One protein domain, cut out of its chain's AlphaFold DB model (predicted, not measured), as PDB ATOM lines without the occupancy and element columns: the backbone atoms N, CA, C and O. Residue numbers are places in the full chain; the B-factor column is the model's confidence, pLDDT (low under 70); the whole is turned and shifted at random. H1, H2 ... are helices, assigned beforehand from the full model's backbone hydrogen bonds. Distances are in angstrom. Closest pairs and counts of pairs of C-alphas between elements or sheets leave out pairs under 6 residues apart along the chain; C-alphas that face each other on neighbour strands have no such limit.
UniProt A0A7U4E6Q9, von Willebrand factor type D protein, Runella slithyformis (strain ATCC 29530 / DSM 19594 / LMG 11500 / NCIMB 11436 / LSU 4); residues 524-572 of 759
ATOM      1  N   THR A 524     -31.954  -9.252 -29.550       84.12
ATOM      2  CA  THR A 524     -32.500 -10.531 -30.032       84.12
ATOM      3  C   THR A 524     -32.033 -10.833 -31.458       84.12
ATOM      4  O   THR A 524     -31.749  -9.927 -32.242       84.12
ATOM      5  N   ALA A 525     -32.034 -12.111 -31.855       78.94
ATOM      6  CA  ALA A 525     -31.663 -12.510 -33.217       78.94
ATOM      7  C   ALA A 525     -32.491 -11.796 -34.310       78.94
ATOM      8  O   ALA A 525     -31.948 -11.428 -35.350       78.94
ATOM      9  N   SER A 526     -33.784 -11.544 -34.060       79.00
ATOM     10  CA  SER A 526     -34.658 -10.824 -34.998       79.00
ATOM     11  C   SER A 526     -34.293  -9.343 -35.117       79.00
ATOM     12  O   SER A 526     -34.255  -8.814 -36.227       79.00
ATOM     13  N   GLN A 527     -34.020  -8.672 -33.993       82.88
ATOM     14  CA  GLN A 527     -33.596  -7.268 -33.995       82.88
ATOM     15  C   GLN A 527     -32.258  -7.114 -34.712       82.88
ATOM     16  O   GLN A 527     -32.121  -6.249 -35.572       82.88
ATOM     17  N   ARG A 528     -31.305  -8.006 -34.418       90.44
ATOM     18  CA  ARG A 528     -30.000  -8.028 -35.075       90.44
ATOM     19  C   ARG A 528     -30.126  -8.198 -36.584       90.44
ATOM     20  O   ARG A 528     -29.567  -7.391 -37.311       90.44
ATOM     21  N   ALA A 529     -30.874  -9.197 -37.054       80.19
ATOM     22  CA  ALA A 529     -31.041  -9.441 -38.487       80.19
ATOM     23  C   ALA A 529     -31.659  -8.232 -39.213       80.19
ATOM     24  O   ALA A 529     -31.196  -7.850 -40.288       80.19
ATOM     25  N   SER A 530     -32.670  -7.597 -38.607       84.56
ATOM     26  CA  SER A 530     -33.306  -6.402 -39.170       84.56
ATOM     27  C   SER A 530     -32.354  -5.201 -39.208       84.56
ATOM     28  O   SER A 530     -32.213  -4.574 -40.257       84.56
ATOM     29  N   ALA A 531     -31.671  -4.907 -38.100       86.31
ATOM     30  CA  ALA A 531     -30.719  -3.802 -38.003       86.31
ATOM     31  C   ALA A 531     -29.501  -4.005 -38.920       86.31
ATOM     32  O   ALA A 531     -29.080  -3.079 -39.606       86.31
ATOM     33  N   GLU A 532     -28.981  -5.229 -39.008       89.62
ATOM     34  CA  GLU A 532     -27.878  -5.575 -39.903       89.62
ATOM     35  C   GLU A 532     -28.251  -5.337 -41.367       89.62
ATOM     36  O   GLU A 532     -27.457  -4.763 -42.114       89.62
ATOM     37  N   GLN A 533     -29.468  -5.704 -41.779       83.44
ATOM     38  CA  GLN A 533     -29.949  -5.420 -43.128       83.44
ATOM     39  C   GLN A 533     -30.016  -3.910 -43.399       83.44
ATOM     40  O   GLN A 533     -29.565  -3.462 -44.452       83.44
ATOM     41  N   ILE A 534     -30.521  -3.116 -42.451       82.38
ATOM     42  CA  ILE A 534     -30.572  -1.648 -42.561       82.38
ATOM     43  C   ILE A 534     -29.157  -1.067 -42.715       82.38
ATOM     44  O   ILE A 534     -28.898  -0.306 -43.649       82.38
ATOM     45  N   CYS A 535     -28.222  -1.478 -41.857       82.38
ATOM     46  CA  CYS A 535     -26.829  -1.035 -41.889       82.38
ATOM     47  C   CYS A 535     -26.116  -1.418 -43.193       82.38
ATOM     48  O   CYS A 535     -25.458  -0.582 -43.817       82.38
ATOM     49  N   ARG A 536     -26.277  -2.663 -43.655       80.69
ATOM     50  CA  ARG A 536     -25.677  -3.134 -44.912       80.69
ATOM     51  C   ARG A 536     -26.284  -2.444 -46.132       80.69
ATOM     52  O   ARG A 536     -25.539  -2.093 -47.042       80.69
ATOM     53  N   ASN A 537     -27.590  -2.172 -46.130       75.25
ATOM     54  CA  ASN A 537     -28.250  -1.408 -47.193       75.25
ATOM     55  C   ASN A 537     -27.735   0.040 -47.270       75.25
ATOM     56  O   ASN A 537     -27.608   0.582 -48.364       75.25
ATOM     57  N   ALA A 538     -27.375   0.647 -46.134       73.31
ATOM     58  CA  ALA A 538     -26.685   1.941 -46.098       73.31
ATOM     59  C   ALA A 538     -25.199   1.854 -46.528       73.31
ATOM     60  O   ALA A 538     -24.520   2.873 -46.658       73.31
ATOM     61  N   GLY A 539     -24.672   0.648 -46.768       74.88
ATOM     62  CA  GLY A 539     -23.285   0.400 -47.161       74.88
ATOM     63  C   GLY A 539     -22.294   0.379 -45.993       74.88
ATOM     64  O   GLY A 539     -21.096   0.586 -46.212       74.88
ATOM     65  N   VAL A 540     -22.770   0.183 -44.760       77.38
ATOM     66  CA  VAL A 540     -21.906   0.026 -43.584       77.38
ATOM     67  C   VAL A 540     -21.276  -1.370 -43.599       77.38
ATOM     68  O   VAL A 540     -21.954  -2.377 -43.803       77.38
ATOM     69  N   VAL A 541     -19.965  -1.431 -43.389       76.94
ATOM     70  CA  VAL A 541     -19.152  -2.654 -43.388       76.94
ATOM     71  C   VAL A 541     -18.282  -2.715 -42.133       76.94
ATOM     72  O   VAL A 541     -18.211  -1.767 -41.349       76.94
ATOM     73  N   ALA A 542     -17.619  -3.849 -41.904       72.62
ATOM     74  CA  ALA A 542     -16.640  -3.954 -40.830       72.62
ATOM     75  C   ALA A 542     -15.514  -2.906 -41.012       72.62
ATOM     76  O   ALA A 542     -15.091  -2.661 -42.144       72.62
ATOM     77  N   PRO A 543     -15.015  -2.286 -39.926       78.12
ATOM     78  CA  PRO A 543     -15.327  -2.568 -38.518       78.12
ATOM     79  C   PRO A 543     -16.511  -1.772 -37.916       78.12
ATOM     80  O   PRO A 543     -16.759  -1.878 -36.717       78.12
ATOM     81  N   PHE A 544     -17.253  -0.989 -38.710       83.38
ATOM     82  CA  PHE A 544     -18.345  -0.113 -38.240       83.38
ATOM     83  C   PHE A 544     -19.691  -0.831 -38.085       83.38
ATOM     84  O   PHE A 544     -20.578  -0.348 -37.385       83.38
ATOM     85  N   LEU A 545     -19.855  -1.976 -38.754       83.00
ATOM     86  CA  LEU A 545     -21.138  -2.670 -38.860       83.00
ATOM     87  C   LEU A 545     -21.744  -3.067 -37.508       83.00
ATOM     88  O   LEU A 545     -22.938  -2.868 -37.315       83.00
ATOM     89  N   GLU A 546     -20.950  -3.602 -36.577       88.31
ATOM     90  CA  GLU A 546     -21.466  -3.999 -35.256       88.31
ATOM     91  C   GLU A 546     -21.974  -2.792 -34.458       88.31
ATOM     92  O   GLU A 546     -23.060  -2.855 -33.891       88.31
ATOM     93  N   GLY A 547     -21.242  -1.672 -34.486       90.25
ATOM     94  CA  GLY A 547     -21.682  -0.432 -33.844       90.25
ATOM     95  C   GLY A 547     -22.973   0.109 -34.452       90.25
ATOM     96  O   GLY A 547     -23.912   0.416 -33.733       90.25
ATOM     97  N   CYS A 548     -23.086   0.086 -35.783       93.50
ATOM     98  CA  CYS A 548     -24.319   0.468 -36.472       93.50
ATOM     99  C   CYS A 548     -25.527  -0.389 -36.054       93.50
ATOM    100  O   CYS A 548     -26.623   0.136 -35.859       93.50
ATOM    101  N   ILE A 549     -25.341  -1.706 -35.912       92.56
ATOM    102  CA  ILE A 549     -26.398  -2.614 -35.448       92.56
ATOM    103  C   ILE A 549     -26.834  -2.230 -34.032       92.56
ATOM    104  O   ILE A 549     -28.035  -2.146 -33.772       92.56
ATOM    105  N   ASN A 550     -25.872  -1.986 -33.138       92.69
ATOM    106  CA  ASN A 550     -26.144  -1.576 -31.764       92.69
ATOM    107  C   ASN A 550     -26.901  -0.248 -31.729       92.69
ATOM    108  O   ASN A 550     -27.966  -0.200 -31.122       92.69
ATOM    109  N   ASP A 551     -26.437   0.762 -32.467       93.94
ATOM    110  CA  ASP A 551     -27.071   2.076 -32.561       93.94
ATOM    111  C   ASP A 551     -28.529   1.976 -33.036       93.94
ATOM    112  O   ASP A 551     -29.433   2.529 -32.404       93.94
ATOM    113  N   VAL A 552     -28.794   1.248 -34.130       94.19
ATOM    114  CA  VAL A 552     -30.155   1.086 -34.681       94.19
ATOM    115  C   VAL A 552     -31.075   0.402 -33.669       94.19
ATOM    116  O   VAL A 552     -32.220   0.818 -33.498       94.19
ATOM    117  N   VAL A 553     -30.595  -0.626 -32.964       92.25
ATOM    118  CA  VAL A 553     -31.410  -1.339 -31.967       92.25
ATOM    119  C   VAL A 553     -31.612  -0.503 -30.705       92.25
ATOM    120  O   VAL A 553     -32.731  -0.419 -30.195       92.25
ATOM    121  N   ALA A 554     -30.549   0.121 -30.203       90.88
ATOM    122  CA  ALA A 554     -30.562   0.890 -28.970       90.88
ATOM    123  C   ALA A 554     -31.446   2.137 -29.088       90.88
ATOM    124  O   ALA A 554     -32.163   2.474 -28.142       90.88
ATOM    125  N   THR A 555     -31.427   2.794 -30.249       89.69
ATOM    126  CA  THR A 555     -32.224   4.000 -30.514       89.69
ATOM    127  C   THR A 555     -33.613   3.690 -31.070       89.69
ATOM    128  O   THR A 555     -34.552   4.443 -30.824       89.69
ATOM    129  N   GLY A 556     -33.762   2.589 -31.813       90.50
ATOM    130  CA  GLY A 556     -34.939   2.337 -32.646       90.50
ATOM    131  C   GLY A 556     -35.006   3.218 -33.902       90.50
ATOM    132  O   GLY A 556     -36.050   3.248 -34.551       90.50
ATOM    133  N   ASP A 557     -33.931   3.937 -34.244       90.38
ATOM    134  CA  ASP A 557     -33.867   4.849 -35.385       90.38
ATOM    135  C   ASP A 557     -32.958   4.305 -36.500       90.38
ATOM    136  O   ASP A 557     -31.734   4.220 -36.380       90.38
ATOM    137  N   ASN A 558     -33.562   3.999 -37.648       92.25
ATOM    138  CA  ASN A 558     -32.850   3.513 -38.831       92.25
ATOM    139  C   ASN A 558     -31.884   4.557 -39.421       92.25
ATOM    140  O   ASN A 558     -30.965   4.192 -40.157       92.25
ATOM    141  N   SER A 559     -32.067   5.849 -39.120       89.25
ATOM    142  CA  SER A 559     -31.183   6.920 -39.587       89.25
ATOM    143  C   SER A 559     -29.753   6.782 -39.044       89.25
ATOM    144  O   SER A 559     -28.803   7.238 -39.693       89.25
ATOM    145  N   MET A 560     -29.575   6.048 -37.936       90.50
ATOM    146  CA  MET A 560     -28.264   5.722 -37.369       90.50
ATOM    147  C   MET A 560     -27.350   4.990 -38.357       90.50
ATOM    148  O   MET A 560     -26.130   5.168 -38.322       90.50
ATOM    149  N   ALA A 561     -27.913   4.248 -39.315       88.19
ATOM    150  CA  ALA A 561     -27.128   3.615 -40.367       88.19
ATOM    151  C   ALA A 561     -26.448   4.630 -41.299       88.19
ATOM    152  O   ALA A 561     -25.281   4.462 -41.655       88.19
ATOM    153  N   ASN A 562     -27.126   5.734 -41.629       87.44
ATOM    154  CA  ASN A 562     -26.531   6.819 -42.412       87.44
ATOM    155  C   ASN A 562     -25.480   7.588 -41.601       87.44
ATOM    156  O   ASN A 562     -24.444   7.971 -42.147       87.44
ATOM    157  N   ARG A 563     -25.718   7.785 -40.296       89.12
ATOM    158  CA  ARG A 563     -24.753   8.394 -39.364       89.12
ATOM    159  C   ARG A 563     -23.465   7.566 -39.282       89.12
ATOM    160  O   ARG A 563     -22.382   8.104 -39.515       89.12
ATOM    161  N   SER A 564     -23.593   6.254 -39.088       88.25
ATOM    162  CA  SER A 564     -22.479   5.295 -39.111       88.25
ATOM    163  C   SER A 564     -21.749   5.301 -40.452       88.25
ATOM    164  O   SER A 564     -20.523   5.377 -40.491       88.25
ATOM    165  N   LYS A 565     -22.485   5.287 -41.573       84.31
ATOM    166  CA  LYS A 565     -21.893   5.340 -42.915       84.31
ATOM    167  C   LYS A 565     -21.090   6.617 -43.147       84.31
ATOM    168  O   LYS A 565     -19.996   6.555 -43.704       84.31
ATOM    169  N   LYS A 566     -21.613   7.764 -42.706       82.19
ATOM    170  CA  LYS A 566     -20.933   9.058 -42.822       82.19
ATOM    171  C   LYS A 566     -19.586   9.030 -42.101       82.19
ATOM    172  O   LYS A 566     -18.603   9.467 -42.689       82.19
ATOM    173  N   LEU A 567     -19.518   8.475 -40.885       84.19
ATOM    174  CA  LEU A 567     -18.241   8.355 -40.176       84.19
ATOM    175  C   LEU A 567     -17.358   7.220 -40.717       84.19
ATOM    176  O   LEU A 567     -16.136   7.344 -40.705       84.19
ATOM    177  N   GLN A 568     -17.916   6.132 -41.248       83.31
ATOM    178  CA  GLN A 568     -17.137   5.112 -41.959       83.31
ATOM    179  C   GLN A 568     -16.361   5.737 -43.125       83.31
ATOM    180  O   GLN A 568     -15.150   5.536 -43.228       83.31
ATOM    181  N   ASP A 569     -17.045   6.550 -43.930       71.38
ATOM    182  CA  ASP A 569     -16.468   7.274 -45.068       71.38
ATOM    183  C   ASP A 569     -15.557   8.429 -44.644       71.38
ATOM    184  O   ASP A 569     -14.843   8.999 -45.468       71.38
ATOM    185  N   GLU A 570     -15.536   8.762 -43.353       71.00
ATOM    186  CA  GLU A 570     -14.637   9.755 -42.783       71.00
ATOM    187  C   GLU A 570     -13.202   9.215 -42.695       71.00
ATOM    188  O   GLU A 570     -12.660   8.994 -41.624       71.00
ATOM    189  N   ARG A 571     -12.589   8.889 -43.827       60.06
ATOM    190  CA  ARG A 571     -11.125   8.768 -44.025       60.06
ATOM    191  C   ARG A 571     -10.667   9.417 -45.314       60.06
ATOM    192  O   ARG A 571      -9.499   9.396 -45.669       60.06
ATOM    193  N   THR A 572     -11.615   9.990 -46.019       53.59
ATOM    194  CA  THR A 572     -11.464  10.383 -47.394       53.59
ATOM    195  C   THR A 572     -11.748  11.877 -47.332       53.59
ATOM    196  O   THR A 572     -12.899  12.312 -47.337       53.59
TER     197      THR A 572
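This is residues 524 to 572 of the 759 residues of the protein "von Willebrand factor type D protein" of Runella slithyformis (strain ATCC 29530 / DSM 19594 / LMG 11500 / NCIMB 11436 / LSU 4) (UniProt A0A7U4E6Q9). Three short helices packed together: the longest helix, H1, is crossed near its middle by H2, and H2 folds back into H3 as a helical hairpin. The first and last printed residues lie at opposite ends of the long axis. The printed part has 49 residues with three named helices, H1, H2, H3, and no named strand; the class is all helix. It is compact, with a radius of gyration of the C-alphas of 9.8 A, and spans 34 by 17 by 15 A.

H1, residues 525 to 537, is 18.2 A long and begins at C-alpha 525 (-31.663, -12.510, -33.217). H2, residues 545 to 555, is 15.4 A long. H3, residues 560 to 568, is 12.1 A long and ends at C-alpha 568 (-17.137, 5.112, -41.959).

H1 and H2 touch, closest at the C-alphas of Ala 531 and Ile 549, 5.2 A, at a steep tilt of 64 degrees, opposite ways. H2 and H3, a hairpin, touch, closest at the C-alphas of Val 552 and Met 560, 5.7 A, at a shallow tilt of 33 degrees, only just short of steep. With residues 534 to 535 alone, H1 only just touches H3, only at their ends, with 3 pairs of C-alphas within 8 A; the closest are Cys 535 and Ala 561, 4.9 A. In H1, H2 and H3 every O i to N i+4 pair is within hydrogen-bond range.

The C-alphas of Thr 524 and Thr 572 are the two farthest apart, 34.4 A. The printed part has no cut; the link from H1 to H2 is short, that from H2 to H3 tight. Residues 571 to 572 have pLDDT under 70.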